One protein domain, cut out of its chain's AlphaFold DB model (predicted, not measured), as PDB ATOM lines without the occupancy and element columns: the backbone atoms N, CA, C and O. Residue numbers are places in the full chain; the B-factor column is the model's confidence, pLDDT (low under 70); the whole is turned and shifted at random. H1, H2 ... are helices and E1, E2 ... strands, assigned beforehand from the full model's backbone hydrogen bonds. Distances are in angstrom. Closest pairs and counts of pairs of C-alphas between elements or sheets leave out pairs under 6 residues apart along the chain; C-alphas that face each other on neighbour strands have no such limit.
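This is residues 2 to 134 of the 134 residues of an uncharacterized protein of Desulfurococcaceae archaeon AG1 (UniProt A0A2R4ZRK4). A small twisted sheet, E1, E2 and E3, makes a wall at one end of a cluster of crossed helices. H2 runs through the middle of the cluster and over one face of the sheet, with H3, H4, H5 and H6 around it; H1 lies at the rim by H6. The printed part has 133 residues, in the order H1 H2 H3 H4 E1 E2 E3 H5 H6; the antiparallel sheet runs E1 E2 E3, and the class is mostly helix. The whole is compact: the radius of gyration of the C-alphas is 14.2 A, and the C-alphas span 38 by 32 by 27 A along their three main axes.

E1 is residues 64 to 70, from C-alpha 64 at (-42.774, 5.220, 18.607); E2 is 76 to 83, 21.9 A long, and E3 89 to 93. H2 is residues 13 to 25, 18.0 A; H3 is 30 to 36; H4 is 41 to 60, 28.7 A; H5 is 100 to 112, 18.8 A. H6, 115 to 133, 27.4 A, ends at (-58.538, -4.610, 13.782). H1 is residues 2 to 11.

E1, E2 and E3 form a meander, each strand the antiparallel neighbour of the one before: N 67 and O 79 are 2.9 A apart, N 82 and O 90 3.0 A. H2 is on the sheet, over E2, at a height of 8.8 A, making two layers, a helix on one face of a sheet. H4 and H6 only graze the sheet, with residues 55 to 59 and 127 to 133. H2 touches H6, whose residues 120 to 128 alone take part, at a steep tilt of 52 degrees; the closest C-alphas, of Ala 16 and Ala 124, are 4.4 A apart. H2 touches H4 at Ala 22 and Ser 51, C-alphas 5.3 A apart. H3 forms helical hairpins with H2 and with H4. H5 touches H4 at a shallow tilt of 19 degrees, opposite ways, closest at the C-alphas of Pro 41 and Arg 111, 5.4 A. H1 touches H6, closest at the C-alphas of Thr 9 and Ile 120, 6.4 A. Every O i to N i+4 pair is within hydrogen-bond range in H2, H3, H4, H5 and H6; in H1, 5 of 6.

The C-alphas farthest apart, of Asn 40 and Gly 74, are 43.2 A apart. The printed part has no cut and no long link; residues 2 to 6 have pLDDT under 70.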
ATOM      1  N   LEU A   2     -47.154 -28.553  25.255       48.72
ATOM      2  CA  LEU A   2     -47.947 -27.311  25.461       48.72
ATOM      3  C   LEU A   2     -47.434 -26.374  26.581       48.72
ATOM      4  O   LEU A   2     -47.709 -25.176  26.545       48.72
ATOM      5  N   ALA A   3     -46.706 -26.903  27.571       51.84
ATOM      6  CA  ALA A   3     -46.138 -26.105  28.661       51.84
ATOM      7  C   ALA A   3     -44.933 -25.253  28.206       51.84
ATOM      8  O   ALA A   3     -44.922 -24.055  28.471       51.84
ATOM      9  N   GLU A   4     -43.995 -25.828  27.442       58.44
ATOM     10  CA  GLU A   4     -42.805 -25.119  26.925       58.44
ATOM     11  C   GLU A   4     -43.173 -23.958  25.988       58.44
ATOM     12  O   GLU A   4     -42.611 -22.870  26.085       58.44
ATOM     13  N   THR A   5     -44.172 -24.128  25.112       58.19
ATOM     14  CA  THR A   5     -44.593 -23.059  24.184       58.19
ATOM     15  C   THR A   5     -45.174 -21.839  24.911       58.19
ATOM     16  O   THR A   5     -44.977 -20.695  24.483       58.19
ATOM     17  N   ARG A   6     -45.883 -22.057  26.030       60.53
ATOM     18  CA  ARG A   6     -46.409 -20.968  26.872       60.53
ATOM     19  C   ARG A   6     -45.300 -20.208  27.598       60.53
ATOM     20  O   ARG A   6     -45.481 -19.026  27.879       60.53
ATOM     21  N   GLU A   7     -44.173 -20.853  27.875       84.44
ATOM     22  CA  GLU A   7     -43.021 -20.214  28.510       84.44
ATOM     23  C   GLU A   7     -42.262 -19.332  27.510       84.44
ATOM     24  O   GLU A   7     -42.080 -18.145  27.771       84.44
ATOM     25  N   ILE A   8     -41.983 -19.843  26.303       91.44
ATOM     26  CA  ILE A   8     -41.272 -19.116  25.232       91.44
ATOM     27  C   ILE A   8     -42.007 -17.834  24.820       91.44
ATOM     28  O   ILE A   8     -41.418 -16.754  24.750       91.44
ATOM     29  N   THR A   9     -43.311 -17.938  24.545       93.19
ATOM     30  CA  THR A   9     -44.119 -16.784  24.106       93.19
ATOM     31  C   THR A   9     -44.248 -15.715  25.183       93.19
ATOM     32  O   THR A   9     -44.376 -14.536  24.855       93.19
ATOM     33  N   ARG A  10     -44.188 -16.102  26.462       93.50
ATOM     34  CA  ARG A  10     -44.188 -15.173  27.594       93.50
ATOM     35  C   ARG A  10     -42.817 -14.536  27.798       93.50
ATOM     36  O   ARG A  10     -42.750 -13.320  27.955       93.50
ATOM     37  N   GLU A  11     -41.752 -15.332  27.779       95.44
ATOM     38  CA  GLU A  11     -40.376 -14.876  28.004       95.44
ATOM     39  C   GLU A  11     -39.928 -13.880  26.929       95.44
ATOM     40  O   GLU A  11     -39.408 -12.811  27.245       95.44
ATOM     41  N   TYR A  12     -40.211 -14.184  25.661       97.69
ATOM     42  CA  TYR A  12     -39.782 -13.371  24.521       97.69
ATOM     43  C   TYR A  12     -40.913 -12.529  23.923       97.69
ATOM     44  O   TYR A  12     -40.825 -12.064  22.784       97.69
ATOM     45  N   ARG A  13     -41.976 -12.269  24.696       97.31
ATOM     46  CA  ARG A  13     -43.101 -11.432  24.251       97.31
ATOM     47  C   ARG A  13     -42.647 -10.040  23.808       97.31
ATOM     48  O   ARG A  13     -43.170  -9.507  22.836       97.31
ATOM     49  N   SER A  14     -41.686  -9.443  24.509       98.06
ATOM     50  CA  SER A  14     -41.143  -8.123  24.157       98.06
ATOM     51  C   SER A  14     -40.324  -8.153  22.862       98.06
ATOM     52  O   SER A  14     -40.304  -7.169  22.129       98.06
ATOM     53  N   VAL A  15     -39.731  -9.295  22.499       98.62
ATOM     54  CA  VAL A  15     -39.108  -9.485  21.178       98.62
ATOM     55  C   VAL A  15     -40.176  -9.509  20.086       98.62
ATOM     56  O   VAL A  15     -40.043  -8.792  19.095       98.62
ATOM     57  N   ALA A  16     -41.273 -10.250  20.287       98.50
ATOM     58  CA  ALA A  16     -42.414 -10.198  19.368       98.50
ATOM     59  C   ALA A  16     -42.968  -8.768  19.246       98.50
ATOM     60  O   ALA A  16     -43.236  -8.305  18.140       98.50
ATOM     61  N   CYS A  17     -43.059  -8.048  20.371       98.50
ATOM     62  CA  CYS A  17     -43.489  -6.652  20.428       98.50
ATOM     63  C   CYS A  17     -42.624  -5.747  19.545       98.50
ATOM     64  O   CYS A  17     -43.148  -4.967  18.752       98.50
ATOM     65  N   LEU A  18     -41.298  -5.869  19.654       98.81
ATOM     66  CA  LEU A  18     -40.343  -5.106  18.856       98.81
ATOM     67  C   LEU A  18     -40.519  -5.362  17.356       98.81
ATOM     68  O   LEU A  18     -40.591  -4.414  16.577       98.81
ATOM     69  N   VAL A  19     -40.598  -6.632  16.953       98.75
ATOM     70  CA  VAL A  19     -40.726  -7.005  15.537       98.75
ATOM     71  C   VAL A  19     -42.076  -6.543  14.981       98.75
ATOM     72  O   VAL A  19     -42.123  -5.952  13.905       98.75
ATOM     73  N   ALA A  20     -43.164  -6.713  15.739       98.75
ATOM     74  CA  ALA A  20     -44.482  -6.188  15.381       98.75
ATOM     75  C   ALA A  20     -44.471  -4.657  15.246       98.75
ATOM     76  O   ALA A  20     -45.017  -4.118  14.285       98.75
ATOM     77  N   THR A  21     -43.799  -3.962  16.168       98.69
ATOM     78  CA  THR A  21     -43.640  -2.501  16.135       98.69
ATOM     79  C   THR A  21     -42.930  -2.060  14.862       98.69
ATOM     80  O   THR A  21     -43.433  -1.192  14.152       98.69
ATOM     81  N   ALA A  22     -41.796  -2.687  14.531       98.69
ATOM     82  CA  ALA A  22     -41.048  -2.395  13.313       98.69
ATOM     83  C   ALA A  22     -41.878  -2.666  12.048       98.69
ATOM     84  O   ALA A  22     -41.877  -1.854  11.123       98.69
ATOM     85  N   SER A  23     -42.614  -3.779  12.016       98.56
ATOM     86  CA  SER A  23     -43.482  -4.144  10.894       98.56
ATOM     87  C   SER A  23     -44.662  -3.200  10.692       98.56
ATOM     88  O   SER A  23     -44.992  -2.880   9.553       98.56
ATOM     89  N   ILE A  24     -45.295  -2.727  11.768       98.31
ATOM     90  CA  ILE A  24     -46.337  -1.696  11.673       98.31
ATOM     91  C   ILE A  24     -45.722  -0.388  11.190       98.31
ATOM     92  O   ILE A  24     -46.220   0.196  10.235       98.31
ATOM     93  N   TYR A  25     -44.622   0.040  11.814       98.44
ATOM     94  CA  TYR A  25     -43.976   1.316  11.515       98.44
ATOM     95  C   TYR A  25     -43.504   1.419  10.054       98.44
ATOM     96  O   TYR A  25     -43.638   2.464   9.427       98.44
ATOM     97  N   THR A  26     -42.977   0.322   9.504       97.56
ATOM     98  CA  THR A  26     -42.533   0.235   8.099       97.56
ATOM     99  C   THR A  26     -43.620  -0.210   7.129       97.56
ATOM    100  O   THR A  26     -43.349  -0.350   5.938       97.56
ATOM    101  N   GLU A  27     -44.821  -0.491   7.636       96.69
ATOM    102  CA  GLU A  27     -45.943  -1.035   6.870       96.69
ATOM    103  C   GLU A  27     -45.588  -2.307   6.071       96.69
ATOM    104  O   GLU A  27     -46.155  -2.589   5.016       96.69
ATOM    105  N   SER A  28     -44.662  -3.119   6.592       96.69
ATOM    106  CA  SER A  28     -44.132  -4.310   5.927       96.69
ATOM    107  C   SER A  28     -44.045  -5.509   6.869       96.69
ATOM    108  O   SER A  28     -43.507  -5.426   7.973       96.69
ATOM    109  N   LEU A  29     -44.512  -6.673   6.411       97.56
ATOM    110  CA  LEU A  29     -44.427  -7.931   7.166       97.56
ATOM    111  C   LEU A  29     -43.103  -8.682   6.956       97.56
ATOM    112  O   LEU A  29     -42.851  -9.672   7.636       97.56
ATOM    113  N   ASN A  30     -42.201  -8.173   6.109       97.62
ATOM    114  CA  ASN A  30     -40.956  -8.860   5.752       97.62
ATOM    115  C   ASN A  30     -40.087  -9.245   6.966       97.62
ATOM    116  O   ASN A  30     -39.410 -10.272   6.941       97.62
ATOM    117  N   LEU A  31     -40.068  -8.426   8.025       97.75
ATOM    118  CA  LEU A  31     -39.310  -8.720   9.250       97.75
ATOM    119  C   LEU A  31     -39.926  -9.887  10.032       97.75
ATOM    120  O   LEU A  31     -39.202 -10.762  10.514       97.75
ATOM    121  N   ILE A  32     -41.256  -9.924  10.104       98.25
ATOM    122  CA  ILE A  32     -42.016 -11.020  10.705       98.25
ATOM    123  C   ILE A  32     -41.796 -12.303   9.910       98.25
ATOM    124  O   ILE A  32     -41.455 -13.318  10.511       98.25
ATOM    125  N   ASP A  33     -41.899 -12.256   8.582       97.81
ATOM    126  CA  ASP A  33     -41.729 -13.432   7.720       97.81
ATOM    127  C   ASP A  33     -40.337 -14.057   7.880       97.81
ATOM    128  O   ASP A  33     -40.198 -15.278   7.982       97.81
ATOM    129  N   ARG A  34     -39.296 -13.221   8.002       96.50
ATOM    130  CA  ARG A  34     -37.918 -13.674   8.262       96.50
ATOM    131  C   ARG A  34     -37.735 -14.372   9.611       96.50
ATOM    132  O   ARG A  34     -36.754 -15.101   9.747       96.50
ATOM    133  N   LEU A  35     -38.622 -14.147  10.588       96.50
ATOM    134  CA  LEU A  35     -38.663 -14.895  11.853       96.50
ATOM    135  C   LEU A  35     -39.571 -16.125  11.735       96.50
ATOM    136  O   LEU A  35     -39.124 -17.239  11.994       96.50
ATOM    137  N   ALA A  36     -40.828 -15.923  11.329       97.00
ATOM    138  CA  ALA A  36     -41.881 -16.939  11.287       97.00
ATOM    139  C   ALA A  36     -41.519 -18.127  10.381       97.00
ATOM    140  O   ALA A  36     -41.863 -19.266  10.685       97.00
ATOM    141  N   TYR A  37     -40.772 -17.862   9.308       96.81
ATOM    142  CA  TYR A  37     -40.327 -18.858   8.336       96.81
ATOM    143  C   TYR A  37     -38.803 -19.031   8.325       96.81
ATOM    144  O   TYR A  37     -38.226 -19.476   7.331       96.81
ATOM    145  N   ALA A  38     -38.122 -18.675   9.420       96.06
ATOM    146  CA  ALA A  38     -36.668 -18.756   9.497       96.06
ATOM    147  C   ALA A  38     -36.168 -20.193   9.261       96.06
ATOM    148  O   ALA A  38     -36.541 -21.130   9.973       96.06
ATOM    149  N   LEU A  39     -35.287 -20.368   8.275       95.06
ATOM    150  CA  LEU A  39     -34.615 -21.647   8.002       95.06
ATOM    151  C   LEU A  39     -33.305 -21.798   8.786       95.06
ATOM    152  O   LEU A  39     -32.833 -22.914   8.974       95.06
ATOM    153  N   ASN A  40     -32.722 -20.686   9.233       96.50
ATOM    154  CA  ASN A  40     -31.477 -20.647   9.994       96.50
ATOM    155  C   ASN A  40     -31.473 -19.487  11.012       96.50
ATOM    156  O   ASN A  40     -32.202 -18.503  10.819       96.50
ATOM    157  N   PRO A  41     -30.655 -19.584  12.078       97.69
ATOM    158  CA  PRO A  41     -30.521 -18.539  13.093       97.69
ATOM    159  C   PRO A  41     -30.108 -17.180  12.530       97.69
ATOM    160  O   PRO A  41     -30.640 -16.154  12.946       97.69
ATOM    161  N   GLU A  42     -29.195 -17.144  11.562       97.19
ATOM    162  CA  GLU A  42     -28.627 -15.911  11.010       97.19
ATOM    163  C   GLU A  42     -29.702 -15.010  10.390       97.19
ATOM    164  O   GLU A  42     -29.689 -13.795  10.602       97.19
ATOM    165  N   SER A  43     -30.668 -15.595   9.676       95.38
ATOM    166  CA  SER A  43     -31.812 -14.869   9.114       95.38
ATOM    167  C   SER A  43     -32.668 -14.220  10.205       95.38
ATOM    168  O   SER A  43     -33.009 -13.036  10.109       95.38
ATOM    169  N   ALA A  44     -32.976 -14.966  11.270       97.50
ATOM    170  CA  ALA A  44     -33.767 -14.465  12.392       97.50
ATOM    171  C   ALA A  44     -33.025 -13.359  13.161       97.50
ATOM    172  O   ALA A  44     -33.601 -12.311  13.454       97.50
ATOM    173  N   ILE A  45     -31.728 -13.550  13.421       98.25
ATOM    174  CA  ILE A  45     -30.863 -12.570  14.093       98.25
ATOM    175  C   ILE A  45     -30.769 -11.280  13.274       98.25
ATOM    176  O   ILE A  45     -30.881 -10.185  13.829       98.25
ATOM    177  N   LYS A  46     -30.604 -11.383  11.950       97.75
ATOM    178  CA  LYS A  46     -30.570 -10.214  11.066       97.75
ATOM    179  C   LYS A  46     -31.888  -9.444  11.111       97.75
ATOM    180  O   LYS A  46     -31.869  -8.225  11.243       97.75
ATOM    181  N   SER A  47     -33.018 -10.146  11.061       98.00
ATOM    182  CA  SER A  47     -34.339  -9.519  11.158       98.00
ATOM    183  C   SER A  47     -34.570  -8.824  12.506       98.00
ATOM    184  O   SER A  47     -35.085  -7.704  12.554       98.00
ATOM    185  N   LEU A  48     -34.116  -9.433  13.605       98.56
ATOM    186  CA  LEU A  48     -34.151  -8.805  14.925       98.56
ATOM    187  C   LEU A  48     -33.315  -7.521  14.965       98.56
ATOM    188  O   LEU A  48     -33.781  -6.496  15.461       98.56
ATOM    189  N   ASN A  49     -32.097  -7.557  14.421       98.56
ATOM    190  CA  ASN A  49     -31.220  -6.391  14.355       98.56
ATOM    191  C   ASN A  49     -31.814  -5.261  13.497       98.56
ATOM    192  O   ASN A  49     -31.776  -4.099  13.900       98.56
ATOM    193  N   ASP A  50     -32.401  -5.591  12.346       98.69
ATOM    194  CA  ASP A  50     -33.102  -4.616  11.504       98.69
ATOM    195  C   ASP A  50     -34.276  -3.984  12.276       98.69
ATOM    196  O   ASP A  50     -34.424  -2.761  12.285       98.69
ATOM    197  N   SER A  51     -35.044  -4.798  13.008       98.75
ATOM    198  CA  SER A  51     -36.156  -4.335  13.850       98.75
ATOM    199  C   SER A  51     -35.689  -3.376  14.952       98.75
ATOM    200  O   SER A  51     -36.291  -2.319  15.132       98.75
ATOM    201  N   LEU A  52     -34.587  -3.696  15.646       98.69
ATOM    202  CA  LEU A  52     -33.981  -2.817  16.657       98.69
ATOM    203  C   LEU A  52     -33.619  -1.449  16.069       98.69
ATOM    204  O   LEU A  52     -33.969  -0.424  16.647       98.69
ATOM    205  N   ARG A  53     -32.952  -1.424  14.910       98.62
ATOM    206  CA  ARG A  53     -32.518  -0.177  14.255       98.62
ATOM    207  C   ARG A  53     -33.691   0.686  13.800       98.62
ATOM    208  O   ARG A  53     -33.649   1.904  13.939       98.62
ATOM    209  N   ILE A  54     -34.724   0.060  13.241       98.69
ATOM    210  CA  ILE A  54     -35.934   0.755  12.792       98.69
ATOM    211  C   ILE A  54     -36.629   1.419  13.981       98.69
ATOM    212  O   ILE A  54     -36.932   2.612  13.929       98.69
ATOM    213  N   VAL A  55     -36.847   0.656  15.055       98.62
ATOM    214  CA  VAL A  55     -37.552   1.147  16.242       98.62
ATOM    215  C   VAL A  55     -36.729   2.197  16.979       98.62
ATOM    216  O   VAL A  55     -37.296   3.206  17.378       98.62
ATOM    217  N   GLU A  56     -35.407   2.043  17.089       98.44
ATOM    218  CA  GLU A  56     -34.524   3.077  17.657       98.44
ATOM    219  C   GLU A  56     -34.669   4.411  16.913       98.44
ATOM    220  O   GLU A  56     -34.895   5.452  17.536       98.44
ATOM    221  N   GLY A  57     -34.647   4.376  15.578       98.44
ATOM    222  CA  GLY A  57     -34.834   5.572  14.765       98.44
ATOM    223  C   GLY A  57     -36.213   6.211  14.953       98.44
ATOM    224  O   GLY A  57     -36.310   7.435  15.046       98.44
ATOM    225  N   ALA A  58     -37.272   5.401  15.023       98.38
ATOM    226  CA  ALA A  58     -38.643   5.878  15.219       98.38
ATOM    227  C   ALA A  58     -38.864   6.457  16.628       98.38
ATOM    228  O   ALA A  58     -39.510   7.495  16.781       98.38
ATOM    229  N   VAL A  59     -38.264   5.844  17.654       98.38
ATOM    230  CA  VAL A  59     -38.254   6.362  19.032       98.38
ATOM    231  C   VAL A  59     -37.564   7.720  19.080       98.38
ATOM    232  O   VAL A  59     -38.107   8.668  19.641       98.38
ATOM    233  N   ARG A  60     -36.407   7.868  18.421       98.06
ATOM    234  CA  ARG A  60     -35.698   9.157  18.350       98.06
ATOM    235  C   ARG A  60     -36.499  10.266  17.668       98.06
ATOM    236  O   ARG A  60     -36.278  11.433  17.979       98.06
ATOM    237  N   ARG A  61     -37.407   9.920  16.753       97.62
ATOM    238  CA  ARG A  61     -38.329  10.866  16.100       97.62
ATOM    239  C   ARG A  61     -39.618  11.115  16.892       97.62
ATOM    240  O   ARG A  61     -40.405  11.966  16.496       97.62
ATOM    241  N   GLY A  62     -39.840  10.402  17.998       97.38
ATOM    242  CA  GLY A  62     -41.081  10.483  18.775       97.38
ATOM    243  C   GLY A  62     -42.289   9.845  18.078       97.38
ATOM    244  O   GLY A  62     -43.428  10.136  18.429       97.38
ATOM    245  N   GLU A  63     -42.052   8.994  17.080       98.19
ATOM    246  CA  GLU A  63     -43.094   8.290  16.322       98.19
ATOM    247  C   GLU A  63     -43.439   6.941  16.958       98.19
ATOM    248  O   GLU A  63     -44.527   6.413  16.748       98.19
ATOM    249  N   VAL A  64     -42.530   6.393  17.766       98.38
ATOM    250  CA  VAL A  64     -42.774   5.220  18.607       98.38
ATOM    251  C   VAL A  64     -42.511   5.586  20.060       98.38
ATOM    252  O   VAL A  64     -41.498   6.208  20.374       98.38
ATOM    253  N   GLY A  65     -43.408   5.179  20.956       97.19
ATOM    254  CA  GLY A  65     -43.258   5.415  22.387       97.19
ATOM    255  C   GLY A  65     -43.949   4.357  23.234       97.19
ATOM    256  O   GLY A  65     -44.977   3.804  22.843       97.19
ATOM    257  N   GLU A  66     -43.382   4.096  24.408       96.31
ATOM    258  CA  GLU A  66     -43.978   3.234  25.425       96.31
ATOM    259  C   GLU A  66     -44.754   4.081  26.439       96.31
ATOM    260  O   GLU A  66     -44.300   5.145  26.862       96.31
ATOM    261  N   ALA A  67     -45.946   3.623  26.806       94.50
ATOM    262  CA  ALA A  67     -46.820   4.283  27.761       94.50
ATOM    263  C   ALA A  67     -47.522   3.256  28.653       94.50
ATOM    264  O   ALA A  67     -47.687   2.092  28.289       94.50
ATOM    265  N   VAL A  68     -47.994   3.718  29.805       93.62
ATOM    266  CA  VAL A  68     -48.925   2.972  30.653       93.62
ATOM    267  C   VAL A  68     -50.292   3.636  30.538       93.62
ATOM    268  O   VAL A  68     -50.419   4.846  30.717       93.62
ATOM    269  N   GLU A  69     -51.309   2.853  30.197       91.88
ATOM    270  CA  GLU A  69     -52.696   3.303  30.074       91.88
ATOM    271  C   GLU A  69     -53.593   2.532  31.038       91.88
ATOM    272  O   GLU A  69     -53.312   1.381  31.369       91.88
ATOM    273  N   LYS A  70     -54.726   3.117  31.433       88.06
ATOM    274  CA  LYS A  70     -55.758   2.366  32.150       88.06
ATOM    275  C   LYS A  70     -56.522   1.467  31.183       88.06
ATOM    276  O   LYS A  70     -56.975   1.901  30.125       88.06
ATOM    277  N   SER A  71     -56.664   0.204  31.551       84.31
ATOM    278  CA  SER A  71     -57.589  -0.732  30.920       84.31
ATOM    279  C   SER A  71     -59.032  -0.418  31.323       84.31
ATOM    280  O   SER A  71     -59.281   0.210  32.352       84.31
ATOM    281  N   GLU A  72     -59.997  -0.898  30.538       77.56
ATOM    282  CA  GLU A  72     -61.434  -0.741  30.823       77.56
ATOM    283  C   GLU A  72     -61.841  -1.357  32.174       77.56
ATOM    284  O   GLU A  72     -62.776  -0.887  32.811       77.56
ATOM    285  N   GLY A  73     -61.092  -2.358  32.656       78.88
ATOM    286  CA  GLY A  73     -61.268  -2.974  33.975       78.88
ATOM    287  C   GLY A  73     -60.567  -2.240  35.126       78.88
ATOM    288  O   GLY A  73     -60.491  -2.778  36.227       78.88
ATOM    289  N   GLY A  74     -60.009  -1.050  34.886       80.69
ATOM    290  CA  GLY A  74     -59.381  -0.205  35.907       80.69
ATOM    291  C   GLY A  74     -57.927  -0.543  36.256       80.69
ATOM    292  O   GLY A  74     -57.305   0.218  36.993       80.69
ATOM    293  N   GLY A  75     -57.367  -1.633  35.721       85.94
ATOM    294  CA  GLY A  75     -55.948  -1.976  35.879       85.94
ATOM    295  C   GLY A  75     -55.048  -1.259  34.873       85.94
ATOM    296  O   GLY A  75     -55.502  -0.918  33.780       85.94
ATOM    297  N   ASP A  76     -53.774  -1.079  35.203       89.75
ATOM    298  CA  ASP A  76     -52.783  -0.511  34.288       89.75
ATOM    299  C   ASP A  76     -52.347  -1.536  33.227       89.75
ATOM    300  O   ASP A  76     -52.159  -2.721  33.515       89.75
ATOM    301  N   ARG A  77     -52.172  -1.081  31.984       90.81
ATOM    302  CA  ARG A  77     -51.631  -1.869  30.870       90.81
ATOM    303  C   ARG A  77     -50.514  -1.109  30.164       90.81
ATOM    304  O   ARG A  77     -50.645   0.079  29.878       90.81
ATOM    305  N   SER A  78     -49.437  -1.809  29.836       93.81
ATOM    306  CA  SER A  78     -48.370  -1.293  28.980       93.81
ATOM    307  C   SER A  78     -48.821  -1.250  27.519       93.81
ATOM    308  O   SER A  78     -49.488  -2.168  27.031       93.81
ATOM    309  N   VAL A  79     -48.493  -0.161  26.830       96.19
ATOM    310  CA  VAL A  79     -48.894   0.105  25.447       96.19
ATOM    311  C   VAL A  79     -47.710   0.662  24.668       96.19
ATOM    312  O   VAL A  79     -47.087   1.630  25.101       96.19
ATOM    313  N   ILE A  80     -47.455   0.109  23.481       98.00
ATOM    314  CA  ILE A  80     -46.606   0.760  22.476       98.00
ATOM    315  C   ILE A  80     -47.502   1.542  21.522       98.00
ATOM    316  O   ILE A  80     -48.408   0.971  20.911       98.00
ATOM    317  N   LYS A  81     -47.245   2.844  21.403       97.81
ATOM    318  CA  LYS A  81     -47.883   3.745  20.438       97.81
ATOM    319  C   LYS A  81     -46.981   3.889  19.228       97.81
ATOM    320  O   LYS A  81     -45.774   4.056  19.393       97.81
ATOM    321  N   ILE A  82     -47.563   3.811  18.038       98.31
ATOM    322  CA  ILE A  82     -46.834   3.819  16.767       98.31
ATOM    323  C   ILE A  82     -47.543   4.769  15.816       98.31
ATOM    324  O   ILE A  82     -48.686   4.516  15.449       98.31
ATOM    325  N   ARG A  83     -46.868   5.832  15.392       98.06
ATOM    326  CA  ARG A  83     -47.315   6.730  14.331       98.06
ATOM    327  C   ARG A  83     -46.593   6.370  13.039       98.06
ATOM    328  O   ARG A  83     -45.365   6.317  13.018       98.06
ATOM    329  N   VAL A  84     -47.353   6.116  11.979       95.94
ATOM    330  CA  VAL A  84     -46.813   5.827  10.640       95.94
ATOM    331  C   VAL A  84     -46.820   7.082   9.762       95.94
ATOM    332  O   VAL A  84     -47.390   8.110  10.133       95.94
ATOM    333  N   GLY A  85     -46.164   7.012   8.599       88.56
ATOM    334  CA  GLY A  85     -45.884   8.178   7.751       88.56
ATOM    335  C   GLY A  85     -47.115   8.940   7.244       88.56
ATOM    336  O   GLY A  85     -47.020  10.139   7.004       88.56
ATOM    337  N   ASP A  86     -48.272   8.286   7.126       91.31
ATOM    338  CA  ASP A  86     -49.531   8.927   6.720       91.31
ATOM    339  C   ASP A  86     -50.359   9.485   7.892       91.31
ATOM    340  O   ASP A  86     -51.493   9.931   7.710       91.31
ATOM    341  N   GLY A  87     -49.793   9.473   9.101       91.00
ATOM    342  CA  GLY A  87     -50.413  10.004  10.309       91.00
ATOM    343  C   GLY A  87     -51.329   9.026  11.045       91.00
ATOM    344  O   GLY A  87     -51.793   9.374  12.131       91.00
ATOM    345  N   ARG A  88     -51.568   7.809  10.528       95.00
ATOM    346  CA  ARG A  88     -52.279   6.773  11.295       95.00
ATOM    347  C   ARG A  88     -51.506   6.425  12.565       95.00
ATOM    348  O   ARG A  88     -50.274   6.371  12.582       95.00
ATOM    349  N   GLU A  89     -52.255   6.150  13.628       96.31
ATOM    350  CA  GLU A  89     -51.707   5.700  14.903       96.31
ATOM    351  C   GLU A  89     -52.199   4.293  15.230       96.31
ATOM    352  O   GLU A  89     -53.394   4.009  15.193       96.31
ATOM    353  N   TYR A  90     -51.264   3.425  15.596       97.38
ATOM    354  CA  TYR A  90     -51.510   2.058  16.029       97.38
ATOM    355  C   TYR A  90     -51.115   1.885  17.491       97.38
ATOM    356  O   TYR A  90     -50.253   2.598  18.019       97.38
ATOM    357  N   ARG A  91     -51.739   0.903  18.149       96.56
ATOM    358  CA  ARG A  91     -51.449   0.552  19.543       96.56
ATOM    359  C   ARG A  91     -51.239  -0.944  19.691       96.56
ATOM    360  O   ARG A  91     -52.101  -1.733  19.315       96.56
ATOM    361  N   LEU A  92     -50.127  -1.325  20.312       96.94
ATOM    362  CA  LEU A  92     -49.890  -2.693  20.771       96.94
ATOM    363  C   LEU A  92     -50.134  -2.762  22.274       96.94
ATOM    364  O   LEU A  92     -49.433  -2.112  23.048       96.94
ATOM    365  N   LEU A  93     -51.131  -3.544  22.688       94.06
ATOM    366  CA  LEU A  93     -51.550  -3.649  24.085       94.06
ATOM    367  C   LEU A  93     -50.780  -4.739  24.842       94.06
ATOM    368  O   LEU A  93     -50.345  -5.750  24.274       94.06
ATOM    369  N   TYR A  94     -50.644  -4.537  26.152       92.25
ATOM    370  CA  TYR A  94     -49.906  -5.408  27.072       92.25
ATOM    371  C   TYR A  94     -48.460  -5.656  26.615       92.25
ATOM    372  O   TYR A  94     -47.938  -6.758  26.766       92.25
ATOM    373  N   CYS A  95     -47.846  -4.649  25.989       91.62
ATOM    374  CA  CYS A  95     -46.630  -4.751  25.186       91.62
ATOM    375  C   CYS A  95     -45.585  -3.736  25.655       91.62
ATOM    376  O   CYS A  95     -45.937  -2.598  25.948       91.62
ATOM    377  N   SER A  96     -44.321  -4.151  25.695       96.12
ATOM    378  CA  SER A  96     -43.168  -3.311  26.032       96.12
ATOM    379  C   SER A  96     -41.988  -3.657  25.126       96.12
ATOM    380  O   SER A  96     -41.888  -4.795  24.640       96.12
ATOM    381  N   LEU A  97     -41.081  -2.703  24.908       97.69
ATOM    382  CA  LEU A  97     -39.854  -2.972  24.156       97.69
ATOM    383  C   LEU A  97     -38.900  -3.868  24.974       97.69
ATOM    384  O   LEU A  97     -38.916  -3.846  26.209       97.69
ATOM    385  N   PRO A  98     -38.086  -4.714  24.318       97.94
ATOM    386  CA  PRO A  98     -37.195  -5.628  25.014       97.94
ATOM    387  C   PRO A  98     -35.985  -4.875  25.572       97.94
ATOM    388  O   PRO A  98     -35.434  -3.983  24.929       97.94
ATOM    389  N   ASN A  99     -35.524  -5.281  26.755       97.31
ATOM    390  CA  ASN A  99     -34.230  -4.849  27.275       97.31
ATOM    391  C   ASN A  99     -33.090  -5.726  26.718       97.31
ATOM    392  O   ASN A  99     -33.326  -6.792  26.141       97.31
ATOM    393  N   VAL A 100     -31.846  -5.287  26.931       97.81
ATOM    394  CA  VAL A 100     -30.631  -5.981  26.462       97.81
ATOM    395  C   VAL A 100     -30.585  -7.448  26.894       97.81
ATOM    396  O   VAL A 100     -30.186  -8.301  26.107       97.81
ATOM    397  N   GLU A 101     -31.021  -7.758  28.113       98.06
ATOM    398  CA  GLU A 101     -30.934  -9.109  28.664       98.06
ATOM    399  C   GLU A 101     -31.919 -10.082  27.999       98.06
ATOM    400  O   GLU A 101     -31.577 -11.238  27.744       98.06
ATOM    401  N   VAL A 102     -33.130  -9.624  27.662       98.06
ATOM    402  CA  VAL A 102     -34.091 -10.429  26.890       98.06
ATOM    403  C   VAL A 102     -33.583 -10.657  25.467       98.06
ATOM    404  O   VAL A 102     -33.672 -11.774  24.959       98.06
ATOM    405  N   VAL A 103     -33.001  -9.631  24.834       98.50
ATOM    406  CA  VAL A 103     -32.403  -9.765  23.495       98.50
ATOM    407  C   VAL A 103     -31.252 -10.769  23.517       98.50
ATOM    408  O   VAL A 103     -31.219 -11.665  22.678       98.50
ATOM    409  N   ARG A 104     -30.334 -10.667  24.488       98.50
ATOM    410  CA  ARG A 104     -29.198 -11.587  24.643       98.50
ATOM    411  C   ARG A 104     -29.664 -13.039  24.741       98.50
ATOM    412  O   ARG A 104     -29.195 -13.877  23.974       98.50
ATOM    413  N   ARG A 105     -30.617 -13.323  25.635       98.19
ATOM    414  CA  ARG A 105     -31.173 -14.673  25.814       98.19
ATOM    415  C   ARG A 105     -31.862 -15.188  24.558       98.19
ATOM    416  O   ARG A 105     -31.599 -16.310  24.143       98.19
ATOM    417  N   PHE A 106     -32.655 -14.349  23.894       98.25
ATOM    418  CA  PHE A 106     -33.303 -14.732  22.642       98.25
ATOM    419  C   PHE A 106     -32.282 -15.108  21.558       98.25
ATOM    420  O   PHE A 106     -32.461 -16.105  20.865       98.25
ATOM    421  N   LEU A 107     -31.187 -14.350  21.425       98.31
ATOM    422  CA  LEU A 107     -30.116 -14.658  20.469       98.31
ATOM    423  C   LEU A 107     -29.439 -16.005  20.763       98.31
ATOM    424  O   LEU A 107     -29.138 -16.752  19.831       98.31
ATOM    425  N   GLU A 108     -29.185 -16.307  22.036       97.69
ATOM    426  CA  GLU A 108     -28.613 -17.589  22.464       97.69
ATOM    427  C   GLU A 108     -29.566 -18.747  22.177       97.69
ATOM    428  O   GLU A 108     -29.142 -19.774  21.643       97.69
ATOM    429  N   GLU A 109     -30.851 -18.560  22.464       97.06
ATOM    430  CA  GLU A 109     -31.863 -19.594  22.294       97.06
ATOM    431  C   GLU A 109     -32.143 -19.881  20.818       97.06
ATOM    432  O   GLU A 109     -32.155 -21.036  20.406       97.06
ATOM    433  N   VAL A 110     -32.248 -18.851  19.975       97.62
ATOM    434  CA  VAL A 110     -32.453 -19.015  18.525       97.62
ATOM    435  C   VAL A 110     -31.305 -19.778  17.862       97.62
ATOM    436  O   VAL A 110     -31.538 -20.546  16.930       97.62
ATOM    437  N   ARG A 111     -30.066 -19.611  18.345       97.25
ATOM    438  CA  ARG A 111     -28.911 -20.388  17.858       97.25
ATOM    439  C   ARG A 111     -28.995 -21.867  18.226       97.25
ATOM    440  O   ARG A 111     -28.445 -22.691  17.503       97.25
ATOM    441  N   ARG A 112     -29.645 -22.198  19.344       96.62
ATOM    442  CA  ARG A 112     -29.838 -23.578  19.812       96.62
ATOM    443  C   ARG A 112     -31.057 -24.225  19.168       96.62
ATOM    444  O   ARG A 112     -31.007 -25.396  18.806       96.62
ATOM    445  N   ASN A 113     -32.135 -23.465  19.024       96.38
ATOM    446  CA  ASN A 113     -33.414 -23.934  18.528       96.38
ATOM    447  C   ASN A 113     -34.113 -22.851  17.694       96.38
ATOM    448  O   ASN A 113     -34.703 -21.900  18.214       96.38
ATOM    449  N   ILE A 114     -34.106 -23.035  16.373       96.69
ATOM    450  CA  ILE A 114     -34.710 -22.081  15.437       96.69
ATOM    451  C   ILE A 114     -36.240 -21.985  15.566       96.69
ATOM    452  O   ILE A 114     -36.817 -20.959  15.201       96.69
ATOM    453  N   GLU A 115     -36.910 -22.996  16.133       96.69
ATOM    454  CA  GLU A 115     -38.366 -22.973  16.354       96.69
ATOM    455  C   GLU A 115     -38.794 -21.834  17.292       96.69
ATOM    456  O   GLU A 115     -39.918 -21.333  17.197       96.69
ATOM    457  N   VAL A 116     -37.888 -21.363  18.158       97.31
ATOM    458  CA  VAL A 116     -38.121 -20.188  19.008       97.31
ATOM    459  C   VAL A 116     -38.342 -18.941  18.156       97.31
ATOM    460  O   VAL A 116     -39.314 -18.219  18.376       97.31
ATOM    461  N   ALA A 117     -37.516 -18.717  17.129       98.12
ATOM    462  CA  ALA A 117     -37.704 -17.588  16.219       98.12
ATOM    463  C   ALA A 117     -39.045 -17.675  15.485       98.12
ATOM    464  O   ALA A 117     -39.759 -16.676  15.404       98.12
ATOM    465  N   ARG A 118     -39.417 -18.870  15.011       98.19
ATOM    466  CA  ARG A 118     -40.681 -19.085  14.291       98.19
ATOM    467  C   ARG A 118     -41.890 -18.804  15.171       98.19
ATOM    468  O   ARG A 118     -42.767 -18.036  14.784       98.19
ATOM    469  N   THR A 119     -41.873 -19.332  16.395       98.00
ATOM    470  CA  THR A 119     -42.913 -19.105  17.410       98.00
ATOM    471  C   THR A 119     -43.087 -17.615  17.711       98.00
ATOM    472  O   THR A 119     -44.209 -17.105  17.743       98.00
ATOM    473  N   ILE A 120     -41.980 -16.890  17.893       98.25
ATOM    474  CA  ILE A 120     -42.001 -15.449  18.170       98.25
ATOM    475  C   ILE A 120     -42.411 -14.633  16.940       98.25
ATOM    476  O   ILE A 120     -43.138 -13.653  17.089       98.25
ATOM    477  N   GLY A 121     -42.052 -15.065  15.731       98.19
ATOM    478  CA  GLY A 121     -42.561 -14.488  14.485       98.19
ATOM    479  C   GLY A 121     -44.080 -14.625  14.361       98.19
ATOM    480  O   GLY A 121     -44.768 -13.643  14.087       98.19
ATOM    481  N   THR A 122     -44.635 -15.806  14.647       98.19
ATOM    482  CA  THR A 122     -46.093 -16.018  14.660       98.19
ATOM    483  C   THR A 122     -46.792 -15.130  15.691       98.19
ATOM    484  O   THR A 122     -47.825 -14.533  15.384       98.19
ATOM    485  N   LEU A 123     -46.219 -14.994  16.891       98.00
ATOM    486  CA  LEU A 123     -46.747 -14.102  17.923       98.00
ATOM    487  C   LEU A 123     -46.685 -12.625  17.497       98.00
ATOM    488  O   LEU A 123     -47.638 -11.885  17.715       98.00
ATOM    489  N   ALA A 124     -45.600 -12.189  16.856       98.50
ATOM    490  CA  ALA A 124     -45.505 -10.832  16.320       98.50
ATOM    491  C   ALA A 124     -46.591 -10.578  15.260       98.50
ATOM    492  O   ALA A 124     -47.238  -9.533  15.277       98.50
ATOM    493  N   ASN A 125     -46.852 -11.552  14.384       98.25
ATOM    494  CA  ASN A 125     -47.906 -11.436  13.377       98.25
ATOM    495  C   ASN A 125     -49.301 -11.277  13.999       98.25
ATOM    496  O   ASN A 125     -50.082 -10.435  13.557       98.25
ATOM    497  N   SER A 126     -49.614 -12.044  15.050       97.75
ATOM    498  CA  SER A 126     -50.910 -11.922  15.729       97.75
ATOM    499  C   SER A 126     -51.081 -10.561  16.407       97.75
ATOM    500  O   SER A 126     -52.169  -9.993  16.356       97.75
ATOM    501  N   MET A 127     -50.002  -9.993  16.954       97.94
ATOM    502  CA  MET A 127     -50.000  -8.634  17.503       97.94
ATOM    503  C   MET A 127     -50.273  -7.570  16.430       97.94
ATOM    504  O   MET A 127     -51.046  -6.644  16.672       97.94
ATOM    505  N   VAL A 128     -49.676  -7.706  15.238       98.12
ATOM    506  CA  VAL A 128     -49.954  -6.801  14.108       98.12
ATOM    507  C   VAL A 128     -51.412  -6.899  13.672       98.12
ATOM    508  O   VAL A 128     -52.049  -5.873  13.436       98.12
ATOM    509  N   LEU A 129     -51.953  -8.117  13.577       97.44
ATOM    510  CA  LEU A 129     -53.356  -8.331  13.227       97.44
ATOM    511  C   LEU A 129     -54.290  -7.676  14.253       97.44
ATOM    512  O   LEU A 129     -55.190  -6.938  13.863       97.44
ATOM    513  N   GLU A 130     -54.049  -7.892  15.548       95.88
ATOM    514  CA  GLU A 130     -54.845  -7.281  16.615       95.88
ATOM    515  C   GLU A 130     -54.808  -5.749  16.548       95.88
ATOM    516  O   GLU A 130     -55.851  -5.108  16.653       95.88
ATOM    517  N   ALA A 131     -53.632  -5.155  16.325       96.06
ATOM    518  CA  ALA A 131     -53.482  -3.703  16.233       96.06
ATOM    519  C   ALA A 131     -54.203  -3.084  15.028       96.06
ATOM    520  O   ALA A 131     -54.569  -1.916  15.085       96.06
ATOM    521  N   ARG A 132     -54.380  -3.835  13.934       93.75
ATOM    522  CA  ARG A 132     -55.058  -3.361  12.714       93.75
ATOM    523  C   ARG A 132     -56.579  -3.496  12.762       93.75
ATOM    524  O   ARG A 132     -57.253  -2.867  11.955       93.75
ATOM    525  N   LEU A 133     -57.100  -4.352  13.639       92.12
ATOM    526  CA  LEU A 133     -58.538  -4.610  13.782       92.12
ATOM    527  C   LEU A 133     -59.209  -3.745  14.859       92.12
ATOM    528  O   LEU A 133     -60.428  -3.809  15.006       92.12
ATOM    529  N   ARG A 134     -58.423  -2.992  15.630       79.81
ATOM    530  CA  ARG A 134     -58.890  -2.067  16.668       79.81
ATOM    531  C   ARG A 134     -58.895  -0.641  16.143       79.81
ATOM    532  O   ARG A 134     -59.821   0.093  16.542       79.81
TER     533      ARG A 134